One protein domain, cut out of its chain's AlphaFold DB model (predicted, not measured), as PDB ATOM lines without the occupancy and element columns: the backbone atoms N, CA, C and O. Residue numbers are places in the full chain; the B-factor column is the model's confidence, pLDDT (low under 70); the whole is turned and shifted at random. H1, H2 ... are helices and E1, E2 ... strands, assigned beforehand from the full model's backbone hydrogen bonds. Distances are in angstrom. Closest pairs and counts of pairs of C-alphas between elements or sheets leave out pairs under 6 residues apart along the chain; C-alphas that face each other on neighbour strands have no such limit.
ATOM      1  N   GLN A 111      46.048  12.153  50.666       88.00
ATOM      2  CA  GLN A 111      44.633  12.469  50.441       88.00
ATOM      3  C   GLN A 111      44.416  13.953  50.151       88.00
ATOM      4  O   GLN A 111      43.757  14.283  49.169       88.00
ATOM      5  N   MET A 112      45.047  14.846  50.917       89.81
ATOM      6  CA  MET A 112      45.044  16.281  50.620       89.81
ATOM      7  C   MET A 112      45.590  16.548  49.221       89.81
ATOM      8  O   MET A 112      45.021  17.344  48.475       89.81
ATOM      9  N   ALA A 113      46.650  15.834  48.827       90.31
ATOM     10  CA  ALA A 113      47.217  16.005  47.505       90.31
ATOM     11  C   ALA A 113      46.264  15.590  46.377       90.31
ATOM     12  O   ALA A 113      46.134  16.292  45.371       90.31
ATOM     13  N   ARG A 114      45.548  14.477  46.562       90.88
ATOM     14  CA  ARG A 114      44.508  14.019  45.632       90.88
ATOM     15  C   ARG A 114      43.337  14.996  45.555       90.88
ATOM     16  O   ARG A 114      42.905  15.300  44.449       90.88
ATOM     17  N   ALA A 115      42.871  15.520  46.688       91.06
ATOM     18  CA  ALA A 115      41.783  16.500  46.733       91.06
ATOM     19  C   ALA A 115      42.146  17.787  45.975       91.06
ATOM     20  O   ALA A 115      41.397  18.230  45.106       91.06
ATOM     21  N   LYS A 116      43.340  18.342  46.222       91.00
ATOM     22  CA  LYS A 116      43.846  19.519  45.497       91.00
ATOM     23  C   LYS A 116      43.964  19.254  43.989       91.00
ATOM     24  O   LYS A 116      43.539  20.077  43.186       91.00
ATOM     25  N   ALA A 117      44.485  18.090  43.596       91.81
ATOM     26  CA  ALA A 117      44.559  17.684  42.193       91.81
ATOM     27  C   ALA A 117      43.172  17.542  41.536       91.81
ATOM     28  O   ALA A 117      43.000  17.920  40.380       91.81
ATOM     29  N   ALA A 118      42.178  17.014  42.255       92.12
ATOM     30  CA  ALA A 118      40.802  16.939  41.768       92.12
ATOM     31  C   ALA A 118      40.208  18.340  41.553       92.12
ATOM     32  O   ALA A 118      39.604  18.592  40.512       92.12
ATOM     33  N   PHE A 119      40.465  19.271  42.475       91.00
ATOM     34  CA  PHE A 119      40.041  20.665  42.349       91.00
ATOM     35  C   PHE A 119      40.639  21.350  41.109       91.00
ATOM     36  O   PHE A 119      39.924  22.025  40.372       91.00
ATOM     37  N   ALA A 120      41.920  21.106  40.803       92.81
ATOM     38  CA  ALA A 120      42.544  21.610  39.576       92.81
ATOM     39  C   ALA A 120      41.823  21.130  38.311       92.81
ATOM     40  O   ALA A 120      41.565  21.925  37.409       92.81
ATOM     41  N   LYS A 121      41.466  19.840  38.259       94.62
ATOM     42  CA  LYS A 121      40.733  19.264  37.125       94.62
ATOM     43  C   LYS A 121      39.344  19.880  36.977       94.62
ATOM     44  O   LYS A 121      38.968  20.210  35.859       94.62
ATOM     45  N   LEU A 122      38.609  20.057  38.076       93.44
ATOM     46  CA  LEU A 122      37.292  20.708  38.066       93.44
ATOM     47  C   LEU A 122      37.380  22.143  37.538       93.44
ATOM     48  O   LEU A 122      36.598  22.522  36.668       93.44
ATOM     49  N   ASN A 123      38.379  22.909  37.979       92.62
ATOM     50  CA  ASN A 123      38.599  24.259  37.462       92.62
ATOM     51  C   ASN A 123      38.978  24.256  35.978       92.62
ATOM     52  O   ASN A 123      38.486  25.099  35.238       92.62
ATOM     53  N   LEU A 124      39.768  23.286  35.505       94.31
ATOM     54  CA  LEU A 124      40.026  23.134  34.069       94.31
ATOM     55  C   LEU A 124      38.755  22.797  33.282       94.31
ATOM     56  O   LEU A 124      38.563  23.341  32.201       94.31
ATOM     57  N   TYR A 125      37.857  21.958  33.808       94.69
ATOM     58  CA  TYR A 125      36.556  21.722  33.172       94.69
ATOM     59  C   TYR A 125      35.709  22.992  33.101       94.69
ATOM     60  O   TYR A 125      35.134  23.275  32.055       94.69
ATOM     61  N   ARG A 126      35.692  23.795  34.168       92.62
ATOM     62  CA  ARG A 126      35.008  25.091  34.171       92.62
ATOM     63  C   ARG A 126      35.602  26.057  33.143       92.62
ATOM     64  O   ARG A 126      34.862  26.700  32.403       92.62
ATOM     65  N   LEU A 127      36.929  26.115  33.062       93.56
ATOM     66  CA  LEU A 127      37.647  26.936  32.089       93.56
ATOM     67  C   LEU A 127      37.355  26.522  30.647       93.56
ATOM     68  O   LEU A 127      37.262  27.390  29.790       93.56
ATOM     69  N   ARG A 128      37.145  25.230  30.368       95.00
ATOM     70  CA  ARG A 128      36.706  24.779  29.038       95.00
ATOM     71  C   ARG A 128      35.387  25.441  28.640       95.00
ATOM     72  O   ARG A 128      35.299  26.002  27.556       95.00
ATOM     73  N   THR A 129      34.392  25.428  29.526       93.50
ATOM     74  CA  THR A 129      33.098  26.080  29.271       93.50
ATOM     75  C   THR A 129      33.261  27.584  29.049       93.50
ATOM     76  O   THR A 129      32.653  28.136  28.137       93.50
ATOM     77  N   MET A 130      34.126  28.240  29.831       93.44
ATOM     78  CA  MET A 130      34.416  29.669  29.670       93.44
ATOM     79  C   MET A 130      35.116  29.983  28.344       93.44
ATOM     80  O   MET A 130      34.745  30.948  27.689       93.44
ATOM     81  N   VAL A 131      36.064  29.152  27.898       94.50
ATOM     82  CA  VAL A 131      36.710  29.290  26.579       94.50
ATOM     83  C   VAL A 131      35.683  29.176  25.455       94.50
ATOM     84  O   VAL A 131      35.699  29.993  24.535       94.50
ATOM     85  N   THR A 132      34.768  28.204  25.530       94.31
ATOM     86  CA  THR A 132      33.691  28.058  24.540       94.31
ATOM     87  C   THR A 132      32.783  29.286  24.518       94.31
ATOM     88  O   THR A 132      32.536  29.834  23.447       94.31
ATOM     89  N   ALA A 133      32.335  29.764  25.682       93.12
ATOM     90  CA  ALA A 133      31.486  30.953  25.782       93.12
ATOM     91  C   ALA A 133      32.196  32.226  25.282       93.12
ATOM     92  O   ALA A 133      31.618  33.027  24.543       93.12
ATOM     93  N   PHE A 134      33.475  32.383  25.630       93.50
ATOM     94  CA  PHE A 134      34.305  33.487  25.167       93.50
ATOM     95  C   PHE A 134      34.430  33.476  23.644       93.50
ATOM     96  O   PHE A 134      34.235  34.508  23.004       93.50
ATOM     97  N   PHE A 135      34.726  32.314  23.052       93.50
ATOM     98  CA  PHE A 135      34.840  32.183  21.603       93.50
ATOM     99  C   PHE A 135      33.505  32.438  20.900       93.50
ATOM    100  O   PHE A 135      33.479  33.121  19.879       93.50
ATOM    101  N   ALA A 136      32.398  31.942  21.457       93.06
ATOM    102  CA  ALA A 136      31.068  32.174  20.908       93.06
ATOM    103  C   ALA A 136      30.749  33.673  20.801       93.06
ATOM    104  O   ALA A 136      30.214  34.095  19.773       93.06
ATOM    105  N   SER A 137      31.151  34.451  21.813       93.25
ATOM    106  CA  SER A 137      30.902  35.894  21.916       93.25
ATOM    107  C   SER A 137      31.858  36.731  21.061       93.25
ATOM    108  O   SER A 137      31.431  37.650  20.374       93.25
ATOM    109  N   HIS A 138      33.152  36.401  21.057       92.88
ATOM    110  CA  HIS A 138      34.180  37.255  20.444       92.88
ATOM    111  C   HIS A 138      34.686  36.763  19.088       92.88
ATOM    112  O   HIS A 138      35.459  37.466  18.437       92.88
ATOM    113  N   LYS A 139      34.349  35.529  18.690       92.50
ATOM    114  CA  LYS A 139      34.878  34.833  17.496       92.50
ATOM    115  C   LYS A 139      36.412  34.788  17.423       92.50
ATOM    116  O   LYS A 139      37.004  34.526  16.379       92.50
ATOM    117  N   ARG A 140      37.083  35.013  18.554       92.19
ATOM    118  CA  ARG A 140      38.538  34.968  18.716       92.19
ATOM    119  C   ARG A 140      38.885  34.428  20.098       92.19
ATOM    120  O   ARG A 140      38.058  34.428  20.998       92.19
ATOM    121  N   LEU A 141      40.123  33.965  20.248       93.31
ATOM    122  CA  LEU A 141      40.713  33.585  21.537       93.31
ATOM    123  C   LEU A 141      41.987  34.410  21.735       93.31
ATOM    124  O   LEU A 141      42.676  34.639  20.730       93.31
ATOM    125  N   PRO A 142      42.311  34.832  22.972       94.44
ATOM    126  CA  PRO A 142      43.551  35.545  23.259       94.44
ATOM    127  C   PRO A 142      44.771  34.682  22.914       94.44
ATOM    128  O   PRO A 142      44.696  33.456  22.895       94.44
ATOM    129  N   LYS A 143      45.916  35.305  22.617       95.19
ATOM    130  CA  LYS A 143      47.144  34.551  22.311       95.19
ATOM    131  C   LYS A 143      47.716  33.878  23.560       95.19
ATOM    132  O   LYS A 143      48.040  32.700  23.518       95.19
ATOM    133  N   ASP A 144      47.809  34.618  24.656       95.19
ATOM    134  CA  ASP A 144      48.277  34.133  25.954       95.19
ATOM    135  C   ASP A 144      47.632  34.984  27.056       95.19
ATOM    136  O   ASP A 144      47.435  36.189  26.879       95.19
ATOM    137  N   THR A 145      47.285  34.372  28.183       94.00
ATOM    138  CA  THR A 145      46.822  35.081  29.387       94.00
ATOM    139  C   THR A 145      47.941  35.356  30.389       94.00
ATOM    140  O   THR A 145      47.727  36.105  31.344       94.00
ATOM    141  N   GLY A 146      49.104  34.726  30.209       93.06
ATOM    142  CA  GLY A 146      50.124  34.569  31.238       93.06
ATOM    143  C   GLY A 146      49.677  33.611  32.346       93.06
ATOM    144  O   GLY A 146      48.526  33.162  32.390       93.06
ATOM    145  N   TRP A 147      50.602  33.287  33.254       92.56
ATOM    146  CA  TRP A 147      50.275  32.548  34.474       92.56
ATOM    147  C   TRP A 147      49.490  33.428  35.440       92.56
ATOM    148  O   TRP A 147      49.910  34.539  35.770       92.56
ATOM    149  N   PHE A 148      48.369  32.900  35.922       89.00
ATOM    150  CA  PHE A 148      47.460  33.602  36.806       89.00
ATOM    151  C   PHE A 148      47.094  32.771  38.055       89.00
ATOM    152  O   PHE A 148      46.525  31.686  37.911       89.00
ATOM    153  N   PRO A 149      47.357  33.268  39.280       88.62
ATOM    154  CA  PRO A 149      48.195  34.438  39.571       88.62
ATOM    155  C   PRO A 149      49.639  34.225  39.086       88.62
ATOM    156  O   PRO A 149      50.050  33.091  38.846       88.62
ATOM    157  N   SER A 150      50.411  35.304  38.945       89.75
ATOM    158  CA  SER A 150      51.805  35.243  38.473       89.75
ATOM    159  C   SER A 150      52.739  34.559  39.476       89.75
ATOM    160  O   SER A 150      53.622  33.797  39.083       89.75
ATOM    161  N   LEU A 151      52.504  34.773  40.774       90.75
ATOM    162  CA  LEU A 151      53.256  34.135  41.850       90.75
ATOM    163  C   LEU A 151      52.773  32.693  42.101       90.75
ATOM    164  O   LEU A 151      51.567  32.454  42.219       90.75
ATOM    165  N   PRO A 152      53.696  31.722  42.233       91.38
ATOM    166  CA  PRO A 152      53.364  30.368  42.655       91.38
ATOM    167  C   PRO A 152      52.640  30.332  44.005       91.38
ATOM    168  O   PRO A 152      53.088  30.927  44.986       91.38
ATOM    169  N   CYS A 153      51.574  29.529  44.103       90.88
ATOM    170  CA  CYS A 153      50.728  29.462  45.302       90.88
ATOM    171  C   CYS A 153      51.502  29.185  46.609       90.88
ATOM    172  O   CYS A 153      51.099  29.616  47.686       90.88
ATOM    173  N   CYS A 154      52.609  28.443  46.533       92.69
ATOM    174  CA  CYS A 154      53.413  28.050  47.693       92.69
ATOM    175  C   CYS A 154      54.331  29.142  48.246       92.69
ATOM    176  O   CYS A 154      54.845  28.989  49.360       92.69
ATOM    177  N   GLN A 155      54.529  30.223  47.494       92.12
ATOM    178  CA  GLN A 155      55.292  31.381  47.949       92.12
ATOM    179  C   GLN A 155      54.453  32.299  48.845       92.12
ATOM    180  O   GLN A 155      55.009  33.048  49.639       92.12
ATOM    181  N   HIS A 156      53.121  32.193  48.806       90.31
ATOM    182  CA  HIS A 156      52.261  32.959  49.704       90.31
ATOM    183  C   HIS A 156      52.297  32.423  51.151       90.31
ATOM    184  O   HIS A 156      52.477  31.214  51.354       90.31
ATOM    185  N   PRO A 157      52.060  33.277  52.169       88.94
ATOM    186  CA  PRO A 157      52.079  32.876  53.581       88.94
ATOM    187  C   PRO A 157      51.125  31.720  53.906       88.94
ATOM    188  O   PRO A 157      51.478  30.787  54.620       88.94
ATOM    189  N   ASN A 158      49.932  31.727  53.305       88.12
ATOM    190  CA  ASN A 158      48.905  30.702  53.505       88.12
ATOM    191  C   ASN A 158      49.072  29.463  52.604       88.12
ATOM    192  O   ASN A 158      48.208  28.581  52.622       88.12
ATOM    193  N   LYS A 159      50.139  29.397  51.792       89.38
ATOM    194  CA  LYS A 159      50.398  28.318  50.821       89.38
ATOM    195  C   LYS A 159      49.234  28.080  49.846       89.38
ATOM    196  O   LYS A 159      49.002  26.954  49.392       89.38
ATOM    197  N   LYS A 160      48.480  29.140  49.550       88.06
ATOM    198  CA  LYS A 160      47.377  29.178  48.589       88.06
ATOM    199  C   LYS A 160      47.615  30.325  47.619       88.06
ATOM    200  O   LYS A 160      48.196  31.347  47.970       88.06
ATOM    201  N   CYS A 161      47.135  30.165  46.397       86.81
ATOM    202  CA  CYS A 161      47.077  31.267  45.461       86.81
ATOM    203  C   CYS A 161      46.091  32.307  45.992       86.81
ATOM    204  O   CYS A 161      44.952  31.981  46.337       86.81
ATOM    205  N   VAL A 162      46.550  33.550  46.082       84.88
ATOM    206  CA  VAL A 162      45.705  34.693  46.423       84.88
ATOM    207  C   VAL A 162      45.133  35.294  45.151       84.88
ATOM    208  O   VAL A 162      45.742  35.212  44.082       84.88
ATOM    209  N   ARG A 163      43.963  35.923  45.273       81.38
ATOM    210  CA  ARG A 163      43.429  36.778  44.218       81.38
ATOM    211  C   ARG A 163      44.420  37.926  43.997       81.38
ATOM    212  O   ARG A 163      44.646  38.691  44.935       81.38
ATOM    213  N   PRO A 164      45.034  38.052  42.814       78.94
ATOM    214  CA  PRO A 164      45.911  39.178  42.554       78.94
ATOM    215  C   PRO A 164      45.080  40.459  42.463       78.94
ATOM    216  O   PRO A 164      43.917  40.437  42.049       78.94
ATOM    217  N   LYS A 165      45.687  41.576  42.879       80.31
ATOM    218  CA  LYS A 165      45.054  42.903  42.838       80.31
ATOM    219  C   LYS A 165      44.786  43.347  41.401       80.31
ATOM    220  O   LYS A 165      43.746  43.929  41.120       80.31
ATOM    221  N   THR A 166      45.709  43.030  40.497       82.06
ATOM    222  CA  THR A 166      45.625  43.330  39.070       82.06
ATOM    223  C   THR A 166      45.571  42.038  38.265       82.06
ATOM    224  O   THR A 166      46.227  41.043  38.577       82.06
ATOM    225  N   ILE A 167      44.732  42.040  37.236       82.94
ATOM    226  CA  ILE A 167      44.465  40.893  36.368       82.94
ATOM    227  C   ILE A 167      44.597  41.406  34.949       82.94
ATOM    228  O   ILE A 167      44.063  42.476  34.649       82.94
ATOM    229  N   SER A 168      45.300  40.675  34.082       83.94
ATOM    230  CA  SER A 168      45.368  41.071  32.676       83.94
ATOM    231  C   SER A 168      43.945  41.111  32.099       83.94
ATOM    232  O   SER A 168      43.137  40.242  32.440       83.94
ATOM    233  N   PRO A 169      43.600  42.087  31.240       86.06
ATOM    234  CA  PRO A 169      42.265  42.165  30.651       86.06
ATOM    235  C   PRO A 169      41.838  40.841  30.004       86.06
ATOM    236  O   PRO A 169      40.758  40.339  30.296       86.06
ATOM    237  N   ALA A 170      42.750  40.199  29.265       84.81
ATOM    238  CA  ALA A 170      42.527  38.891  28.653       84.81
ATOM    239  C   ALA A 170      42.226  37.780  29.677       84.81
ATOM    240  O   ALA A 170      41.320  36.978  29.462       84.81
ATOM    241  N   ALA A 171      42.952  37.722  30.802       87.00
ATOM    242  CA  ALA A 171      42.670  36.750  31.859       87.00
ATOM    243  C   ALA A 171      41.350  37.059  32.577       87.00
ATOM    244  O   ALA A 171      40.601  36.140  32.889       87.00
ATOM    245  N   LYS A 172      41.044  38.337  32.827       87.69
ATOM    246  CA  LYS A 172      39.800  38.763  33.484       87.69
ATOM    247  C   LYS A 172      38.582  38.370  32.655       87.69
ATOM    248  O   LYS A 172      37.606  37.867  33.199       87.69
ATOM    249  N   GLU A 173      38.661  38.592  31.352       87.50
ATOM    250  CA  GLU A 173      37.585  38.320  30.409       87.50
ATOM    251  C   GLU A 173      37.414  36.813  30.162       87.50
ATOM    252  O   GLU A 173      36.292  36.316  30.150       87.50
ATOM    253  N   LEU A 174      38.516  36.057  30.049       89.38
ATOM    254  CA  LEU A 174      38.461  34.613  29.803       89.38
ATOM    255  C   LEU A 174      38.148  33.786  31.056       89.38
ATOM    256  O   LEU A 174      37.402  32.814  30.984       89.38
ATOM    257  N   PHE A 175      38.750  34.115  32.200       87.06
ATOM    258  CA  PHE A 175      38.626  33.322  33.428       87.06
ATOM    259  C   PHE A 175      37.485  33.801  34.334       87.06
ATOM    260  O   PHE A 175      37.064  33.075  35.241       87.06
ATOM    261  N   GLY A 176      36.975  35.014  34.096       82.00
ATOM    262  CA  GLY A 176      35.969  35.653  34.937       82.00
ATOM    263  C   GLY A 176      36.443  35.845  36.380       82.00
ATOM    264  O   GLY A 176      37.564  35.511  36.747       82.00
ATOM    265  N   ASN A 177      35.561  36.355  37.242       74.69
ATOM    266  CA  ASN A 177      35.854  36.564  38.668       74.69
ATOM    267  C   ASN A 177      35.933  35.267  39.492       74.69
ATOM    268  O   ASN A 177      36.490  35.261  40.590       74.69
ATOM    269  N   ASP A 178      35.392  34.168  38.970       66.75
ATOM    270  CA  ASP A 178      35.142  32.959  39.749       66.75
ATOM    271  C   ASP A 178      36.305  31.967  39.795       66.75
ATOM    272  O   ASP A 178      36.460  31.251  40.785       66.75
ATOM    273  N   VAL A 179      37.157  31.942  38.766       63.06
ATOM    274  CA  VAL A 179      38.416  31.167  38.784       63.06
ATOM    275  C   VAL A 179      39.442  31.815  39.730       63.06
ATOM    276  O   VAL A 179      40.450  31.212  40.089       63.06
ATOM    277  N   ILE A 180      39.136  33.022  40.215       59.84
ATOM    278  CA  ILE A 180      39.970  33.862  41.079       59.84
ATOM    279  C   ILE A 180      39.678  33.628  42.575       59.84
ATOM    280  O   ILE A 180      40.140  34.368  43.446       59.84
ATOM    281  N   LYS A 181      38.915  32.585  42.919       70.12
ATOM    282  CA  LYS A 181      38.822  32.128  44.313       70.12
ATOM    283  C   LYS A 181      40.158  31.510  44.754       70.12
ATOM    284  O   LYS A 181      40.900  31.013  43.904       70.12
ATOM    285  N   PRO A 182      40.482  31.509  46.065       63.72
ATOM    286  CA  PRO A 182      41.724  30.928  46.562       63.72
ATOM    287  C   PRO A 182      41.918  29.501  46.036       63.72
ATOM    288  O   PRO A 182      41.144  28.599  46.357       63.72
ATOM    289  N   SER A 183      42.942  29.310  45.206       82.06
ATOM    290  CA  SER A 183      43.244  28.039  44.540       82.06
ATOM    291  C   SER A 183      44.580  27.477  45.028       82.06
ATOM    292  O   SER A 183      45.340  28.126  45.743       82.06
ATOM    293  N   PHE A 184      44.881  26.243  44.638       89.44
ATOM    294  CA  PHE A 184      46.186  25.609  44.841       89.44
ATOM    295  C   PHE A 184      47.016  25.552  43.552       89.44
ATOM    296  O   PHE A 184      48.095  24.962  43.550       89.44
ATOM    297  N   PHE A 185      46.499  26.134  42.465       93.88
ATOM    298  CA  PHE A 185      47.095  26.106  41.134       93.88
ATOM    299  C   PHE A 185      47.041  27.493  40.488       93.88
ATOM    300  O   PHE A 185      46.085  28.241  40.693       93.88
ATOM    301  N   GLN A 186      48.068  27.788  39.697       93.81
ATOM    302  CA  GLN A 186      48.102  28.856  38.707       93.81
ATOM    303  C   GLN A 186      47.501  28.329  37.405       93.81
ATOM    304  O   GLN A 186      47.701  27.160  37.069       93.81
ATOM    305  N   TYR A 187      46.814  29.185  36.659       94.38
ATOM    306  CA  TYR A 187      46.189  28.841  35.388       94.38
ATOM    307  C   TYR A 187      46.749  29.691  34.257       94.38
ATOM    308  O   TYR A 187      47.132  30.838  34.474       94.38
ATOM    309  N   ARG A 188      46.789  29.129  33.054       95.19
ATOM    310  CA  ARG A 188      47.177  29.843  31.838       95.19
ATOM    311  C   ARG A 188      46.401  29.300  30.649       95.19
ATOM    312  O   ARG A 188      46.141  28.100  30.574       95.19
ATOM    313  N   PHE A 189      46.046  30.182  29.727       96.50
ATOM    314  CA  PHE A 189      45.547  29.833  28.409       96.50
ATOM    315  C   PHE A 189      46.561  30.294  27.367       96.50
ATOM    316  O   PHE A 189      47.016  31.433  27.432       96.50
ATOM    317  N   MET A 190      46.873  29.442  26.395       97.38
ATOM    318  CA  MET A 190      47.708  29.787  25.244       97.38
ATOM    319  C   MET A 190      47.016  29.342  23.962       97.38
ATOM    320  O   MET A 190      46.432  28.265  23.920       97.38
ATOM    321  N   SER A 191      47.094  30.138  22.899       96.81
ATOM    322  CA  SER A 191      46.703  29.715  21.558       96.81
ATOM    323  C   SER A 191      47.831  29.901  20.549       96.81
ATOM    324  O   SER A 191      48.602  30.860  20.601       96.81
ATOM    325  N   HIS A 192      47.921  28.951  19.622       95.81
ATOM    326  CA  HIS A 192      48.945  28.869  18.589       95.81
ATOM    327  C   HIS A 192      48.302  28.648  17.218       95.81
ATOM    328  O   HIS A 192      47.164  28.190  17.111       95.81
ATOM    329  N   GLY A 193      49.050  28.957  16.160       93.00
ATOM    330  CA  GLY A 193      48.578  28.811  14.785       93.00
ATOM    331  C   GLY A 193      47.587  29.897  14.350       93.00
ATOM    332  O   GLY A 193      47.315  30.864  15.065       93.00
ATOM    333  N   LYS A 194      47.071  29.745  13.127       88.12
ATOM    334  CA  LYS A 194      46.115  30.658  12.481       88.12
ATOM    335  C   LYS A 194      45.047  29.854  11.731       88.12
ATOM    336  O   LYS A 194      45.297  28.723  11.313       88.12
ATOM    337  N   GLY A 195      43.871  30.457  11.548       84.94
ATOM    338  CA  GLY A 195      42.769  29.875  10.774       84.94
ATOM    339  C   GLY A 195      42.358  28.484  11.266       84.94
ATOM    340  O   GLY A 195      42.223  28.259  12.466       84.94
ATOM    341  N   LYS A 196      42.204  27.544  10.326       82.75
ATOM    342  CA  LYS A 196      41.778  26.156  10.589       82.75
ATOM    343  C   LYS A 196      42.789  25.341  11.411       82.75
ATOM    344  O   LYS A 196      42.402  24.387  12.072       82.75
ATOM    345  N   ASN A 197      44.061  25.747  11.427       88.50
ATOM    346  CA  ASN A 197      45.128  25.077  12.181       88.50
ATOM    347  C   ASN A 197      45.334  25.680  13.577       88.50
ATOM    348  O   ASN A 197      46.350  25.421  14.224       88.50
ATOM    349  N   LYS A 198      44.409  26.531  14.041       93.25
ATOM    350  CA  LYS A 198      44.505  27.129  15.368       93.25
ATOM    351  C   LYS A 198      44.328  26.048  16.437       93.25
ATOM    352  O   LYS A 198      43.325  25.338  16.472       93.25
ATOM    353  N   THR A 199      45.296  25.949  17.335       96.88
ATOM    354  CA  THR A 199      45.249  25.084  18.517       96.88
ATOM    355  C   THR A 199      45.348  25.938  19.768       96.88
ATOM    356  O   THR A 199      45.763  27.099  19.725       96.88
ATOM    357  N   PHE A 200      44.923  25.396  20.900       97.31
ATOM    358  CA  PHE A 200      45.062  26.078  22.176       97.31
ATOM    359  C   PHE A 200      45.291  25.100  23.320       97.31
ATOM    360  O   PHE A 200      44.987  23.912  23.220       97.31
ATOM    361  N   THR A 201      45.833  25.602  24.420       98.06
ATOM    362  CA  THR A 201      46.045  24.853  25.650       98.06
ATOM    363  C   THR A 201      45.493  25.622  26.840       98.06
ATOM    364  O   THR A 201      45.594  26.845  26.929       98.06
ATOM    365  N   LEU A 202      44.883  24.883  27.763       97.25
ATOM    366  CA  LEU A 202      44.575  25.337  29.112       97.25
ATOM    367  C   LEU A 202      45.465  24.562  30.071       97.25
ATOM    368  O   LEU A 202      45.456  23.327  30.085       97.25
ATOM    369  N   GLU A 203      46.202  25.284  30.894       97.44
ATOM    370  CA  GLU A 203      47.166  24.715  31.818       97.44
ATOM    371  C   GLU A 203      46.811  25.072  33.255       97.44
ATOM    372  O   GLU A 203      46.385  26.189  33.544       97.44
ATOM    373  N   ALA A 204      47.011  24.118  34.164       96.31
ATOM    374  CA  ALA A 204      46.979  24.341  35.602       96.31
ATOM    375  C   ALA A 204      48.276  23.819  36.227       96.31
ATOM    376  O   ALA A 204      48.506  22.607  36.250       96.31
ATOM    377  N   LYS A 205      49.111  24.720  36.746       96.31
ATOM    378  CA  LYS A 205      50.397  24.403  37.381       96.31
ATOM    379  C   LYS A 205      50.317  24.647  38.878       96.31
ATOM    380  O   LYS A 205      49.850  25.696  39.313       96.31
ATOM    381  N   GLY A 206      50.773  23.703  39.688       94.31
ATOM    382  CA  GLY A 206      50.787  23.906  41.131       94.31
ATOM    383  C   GLY A 206      51.616  22.889  41.891       94.31
ATOM    384  O   GLY A 206      51.749  21.734  41.489       94.31
ATOM    385  N   ASN A 207      52.125  23.322  43.040       93.44
ATOM    386  CA  ASN A 207      52.853  22.479  43.970       93.44
ATOM    387  C   ASN A 207      51.947  22.092  45.131       93.44
ATOM    388  O   ASN A 207      51.710  22.837  46.078       93.44
ATOM    389  N   VAL A 208      51.409  20.888  45.050       88.81
ATOM    390  CA  VAL A 208      50.306  20.460  45.906       88.81
ATOM    391  C   VAL A 208      50.694  20.364  47.391       88.81
ATOM    392  O   VAL A 208      49.842  20.542  48.271       88.81
ATOM    393  N   MET A 209      51.978  20.122  47.664       90.75
ATOM    394  CA  MET A 209      52.535  19.978  49.012       90.75
ATOM    395  C   MET A 209      53.520  21.090  49.390       90.75
ATOM    396  O   MET A 209      54.009  21.082  50.514       90.75
ATOM    397  N   CYS A 210      53.812  22.024  48.484       90.75
ATOM    398  CA  CYS A 210      54.875  23.019  48.632       90.75
ATOM    399  C   CYS A 210      56.251  22.408  48.946       90.75
ATOM    400  O   CYS A 210      56.977  22.905  49.797       90.75
ATOM    401  N   GLN A 211      56.595  21.314  48.259       90.50
ATOM    402  CA  GLN A 211      57.836  20.545  48.461       90.50
ATOM    403  C   GLN A 211      58.722  20.523  47.202       90.50
ATOM    404  O   GLN A 211      59.355  19.518  46.906       90.50
ATOM    405  N   GLY A 212      58.679  21.575  46.384       88.19
ATOM    406  CA  GLY A 212      59.466  21.678  45.142       88.19
ATOM    407  C   GLY A 212      58.977  20.836  43.952       88.19
ATOM    408  O   GLY A 212      59.428  21.062  42.842       88.19
ATOM    409  N   LYS A 213      58.022  19.911  44.140       91.44
ATOM    410  CA  LYS A 213      57.442  19.119  43.037       91.44
ATOM    411  C   LYS A 213      56.184  19.754  42.453       91.44
ATOM    412  O   LYS A 213      55.101  19.651  43.042       91.44
ATOM    413  N   ASP A 214      56.330  20.356  41.284       93.31
ATOM    414  CA  ASP A 214      55.212  20.914  40.538       93.31
ATOM    415  C   ASP A 214      54.446  19.822  39.783       93.31
ATOM    416  O   ASP A 214      54.983  18.814  39.324       93.31
ATOM    417  N   ILE A 215      53.135  20.009  39.690       94.75
ATOM    418  CA  ILE A 215      52.243  19.178  38.891       94.75
ATOM    419  C   ILE A 215      51.610  20.085  37.850       94.75
ATOM    420  O   ILE A 215      51.064  21.135  38.197       94.75
ATOM    421  N   LEU A 216      51.638  19.639  36.596       97.06
ATOM    422  CA  LEU A 216      50.958  20.295  35.494       97.06
ATOM    423  C   LEU A 216      49.748  19.463  35.072       97.06
ATOM    424  O   LEU A 216      49.833  18.249  34.883       97.06
ATOM    425  N   PHE A 217      48.610  20.118  34.906       97.44
ATOM    426  CA  PHE A 217      47.475  19.565  34.185       97.44
ATOM    427  C   PHE A 217      47.295  20.336  32.889       97.44
ATOM    428  O   PHE A 217      47.278  21.563  32.914       97.44
ATOM    429  N   VAL A 218      47.135  19.616  31.782       98.00
ATOM    430  CA  VAL A 218      46.978  20.203  30.450       98.00
ATOM    431  C   VAL A 218      45.672  19.720  29.834       98.00
ATOM    432  O   VAL A 218      45.365  18.525  29.849       98.00
ATOM    433  N   VAL A 219      44.910  20.657  29.285       98.12
ATOM    434  CA  VAL A 219      43.832  20.409  28.329       98.12
ATOM    435  C   VAL A 219      44.286  20.976  26.995       98.12
ATOM    436  O   VAL A 219      44.686  22.134  26.916       98.12
ATOM    437  N   GLN A 220      44.218  20.158  25.954       98.19
ATOM    438  CA  GLN A 220      44.502  20.571  24.585       98.19
ATOM    439  C   GLN A 220      43.186  20.825  23.863       98.19
ATOM    440  O   GLN A 220      42.218  20.087  24.057       98.19
ATOM    441  N   GLY A 221      43.167  21.857  23.035       97.25
ATOM    442  CA  GLY A 221      42.024  22.268  22.246       97.25
ATOM    443  C   GLY A 221      42.381  22.487  20.781       97.25
ATOM    444  O   GLY A 221      43.488  22.910  20.446       97.25
ATOM    445  N   ARG A 222      41.421  22.194  19.910       96.69
ATOM    446  CA  ARG A 222      41.444  22.468  18.468       96.69
ATOM    447  C   ARG A 222      40.054  22.907  18.025       96.69
ATOM    448  O   ARG A 222      39.093  22.664  18.748       96.69
ATOM    449  N   PHE A 223      39.940  23.518  16.858       93.06
ATOM    450  CA  PHE A 223      38.640  23.825  16.264       93.06
ATOM    451  C   PHE A 223      38.236  22.711  15.298       93.06
ATOM    452  O   PHE A 223      39.094  22.153  14.610       93.06
ATOM    453  N   ASP A 224      36.960  22.338  15.290       91.62
ATOM    454  CA  ASP A 224      36.409  21.462  14.256       91.62
ATOM    455  C   ASP A 224      36.067  22.245  12.975       91.62
ATOM    456  O   ASP A 224      36.390  23.428  12.835       91.62
ATOM    457  N   LYS A 225      35.462  21.554  12.002       90.00
ATOM    458  CA  LYS A 225      35.098  22.135  10.702       90.00
ATOM    459  C   LYS A 225      34.086  23.278  10.838       90.00
ATOM    460  O   LYS A 225      34.138  24.203  10.032       90.00
ATOM    461  N   ASP A 226      33.259  23.240  11.881       89.25
ATOM    462  CA  ASP A 226      32.229  24.238  12.184       89.25
ATOM    463  C   ASP A 226      32.781  25.399  13.026       89.25
ATOM    464  O   ASP A 226      32.054  26.302  13.443       89.25
ATOM    465  N   GLY A 227      34.091  25.385  13.298       86.44
ATOM    466  CA  GLY A 227      34.752  26.381  14.122       86.44
ATOM    467  C   GLY A 227      34.422  26.245  15.606       86.44
ATOM    468  O   GLY A 227      34.708  27.170  16.364       86.44
ATOM    469  N   GLN A 228      33.852  25.126  16.058       88.62
ATOM    470  CA  GLN A 228      33.580  24.893  17.471       88.62
ATOM    471  C   GLN A 228      34.828  24.339  18.182       88.62
ATOM    472  O   GLN A 228      35.554  23.498  17.638       88.62
ATOM    473  N   PRO A 229      35.133  24.807  19.405       92.94
ATOM    474  CA  PRO A 229      36.297  24.348  20.147       92.94
ATOM    475  C   PRO A 229      36.088  22.936  20.715       92.94
ATOM    476  O   PRO A 229      35.308  22.715  21.641       92.94
ATOM    477  N   GLN A 230      36.880  21.988  20.226       95.75
ATOM    478  CA  GLN A 230      36.978  20.616  20.713       95.75
ATOM    479  C   GLN A 230      38.146  20.493  21.692       95.75
ATOM    480  O   GLN A 230      39.286  20.810  21.353       95.75
ATOM    481  N   MET A 231      37.882  20.016  22.912       97.25
ATOM    482  CA  MET A 231      38.859  20.001  24.010       97.25
ATOM    483  C   MET A 231      39.011  18.618  24.641       97.25
ATOM    484  O   MET A 231      38.028  17.943  24.957       97.25
ATOM    485  N   SER A 232      40.255  18.222  24.910       97.88
ATOM    486  CA  SER A 232      40.583  16.967  25.583       97.88
ATOM    487  C   SER A 232      40.248  16.992  27.084       97.88
ATOM    488  O   SER A 232      39.932  18.023  27.689       97.88
ATOM    489  N   LYS A 233      40.264  15.817  27.723       96.62
ATOM    490  CA  LYS A 233      40.163  15.722  29.189       96.62
ATOM    491  C   LYS A 233      41.481  16.200  29.827       96.62
ATOM    492  O   LYS A 233      42.535  15.954  29.243       96.62
ATOM    493  N   PRO A 234      41.453  16.806  31.031       96.75
ATOM    494  CA  PRO A 234      42.672  17.199  31.734       96.75
ATOM    495  C   PRO A 234      43.625  16.015  31.941       96.75
ATOM    496  O   PRO A 234      43.309  15.072  32.679       96.75
ATOM    497  N   LYS A 235      44.807  16.075  31.324       97.25
ATOM    498  CA  LYS A 235      45.880  15.090  31.496       97.25
ATOM    499  C   LYS A 235      46.890  15.618  32.505       97.25
ATOM    500  O   LYS A 235      47.269  16.782  32.454       97.25
ATOM    501  N   ARG A 236      47.305  14.764  33.442       94.75
ATOM    502  CA  ARG A 236      48.368  15.087  34.399       94.75
ATOM    503  C   ARG A 236      49.726  14.805  33.765       94.75
ATOM    504  O   ARG A 236      49.937  13.693  33.287       94.75
ATOM    505  N   THR A 237      50.636  15.756  33.892       91.19
ATOM    506  CA  THR A 237      52.046  15.645  33.524       91.19
ATOM    507  C   THR A 237      52.885  16.019  34.748       91.19
ATOM    508  O   THR A 237      52.511  16.907  35.520       91.19
ATOM    509  N   GLN A 238      53.966  15.280  34.995       82.94
ATOM    510  CA  GLN A 238      54.977  15.704  35.965       82.94
ATOM    511  C   GLN A 238      55.963  16.602  35.219       82.94
ATOM    512  O   GLN A 238      56.355  16.243  34.109       82.94
ATOM    513  N   LEU A 239      56.237  17.776  35.790       74.81
ATOM    514  CA  LEU A 239      57.265  18.689  35.297       74.81
ATOM    515  C   LEU A 239      58.645  18.225  35.757       74.81
ATOM    516  O   LEU A 239      58.707  17.620  36.856       74.81
TER     517      LEU A 239
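What this domain is: This is residues 111 to 239 of the 239 residues of an uncharacterized protein of Deltaproteobacteria bacterium (UniProt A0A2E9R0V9). A strongly twisted antiparallel sheet of five strands has one long helix, H1, laid along one face, with no named helix over the other. A long loop, residues 139 to 168, runs past the E1 edge of the sheet to the short helix H2, beyond that edge. The printed part has 129 residues, with named elements in the order H1 H2 E1 E2 E3 E4 E5; the class is mixed, helices and strands. The sheet is branched at E3. The whole is compact, with a radius of gyration of the C-alphas of 14.6 A, and only just elongated, spanning 45 by 29 by 20 A.

How they stand to each other: Start with H1, residues 111 to 138, which is on the sheet at a height of 8.6 A. Look next at H2, residues 169 to 175: H1 touches it with residues 127 to 134 alone, the closest C-alphas being those of Phe 134 and Leu 174, 6.3 A apart, at a steep tilt of 63 degrees, opposite ways. H2 only grazes the sheet and is near E1, residues 186 to 192. E1 forms a hairpin with E2, residues 199 to 206, where N 188 and O 203 are 3.0 A apart. E2 forms the next hairpin with E3, residues 215 to 223, with N 202 and O 219 2.9 A apart. H1 lies over E2 and E3, along the strands, at 24 degrees to E3 on the local plane; the closest C-alphas of H1 and E2 are those of Ala 120 and Ala 204, 6.6 A apart. On the other side of E3 from E2, find two short strands. E4, residues 229 to 231, forms a hairpin with E3, with N 222 and O 230 2.9 A apart; E1 to E4 are a meander, each strand the antiparallel neighbour of the one before. E5, residues 235 to 238, is antiparallel to E3, with N 218 and O 235 2.9 A apart. In H1 and H2 every O i to N i+4 pair is within hydrogen-bond range.

Where its parts are: Find C-alpha 111 at (44.633, 12.469, 50.441); from there H1 runs 40.3 A to C-alpha 138. E1 begins at C-alpha 186, (48.102, 28.856, 38.707), and is 20.1 A long; E2 is 23.3 A and E3 26.8 A. E5 ends at C-alpha 238, (54.977, 15.704, 35.965).

The domain as a whole: The C-alphas farthest apart are those of Pro 157 and Lys 225, 47.4 A. The printed part has no cut, and the link from H1 to H2 is long. The pLDDT is under 70 at residues 178 to 180 and 182.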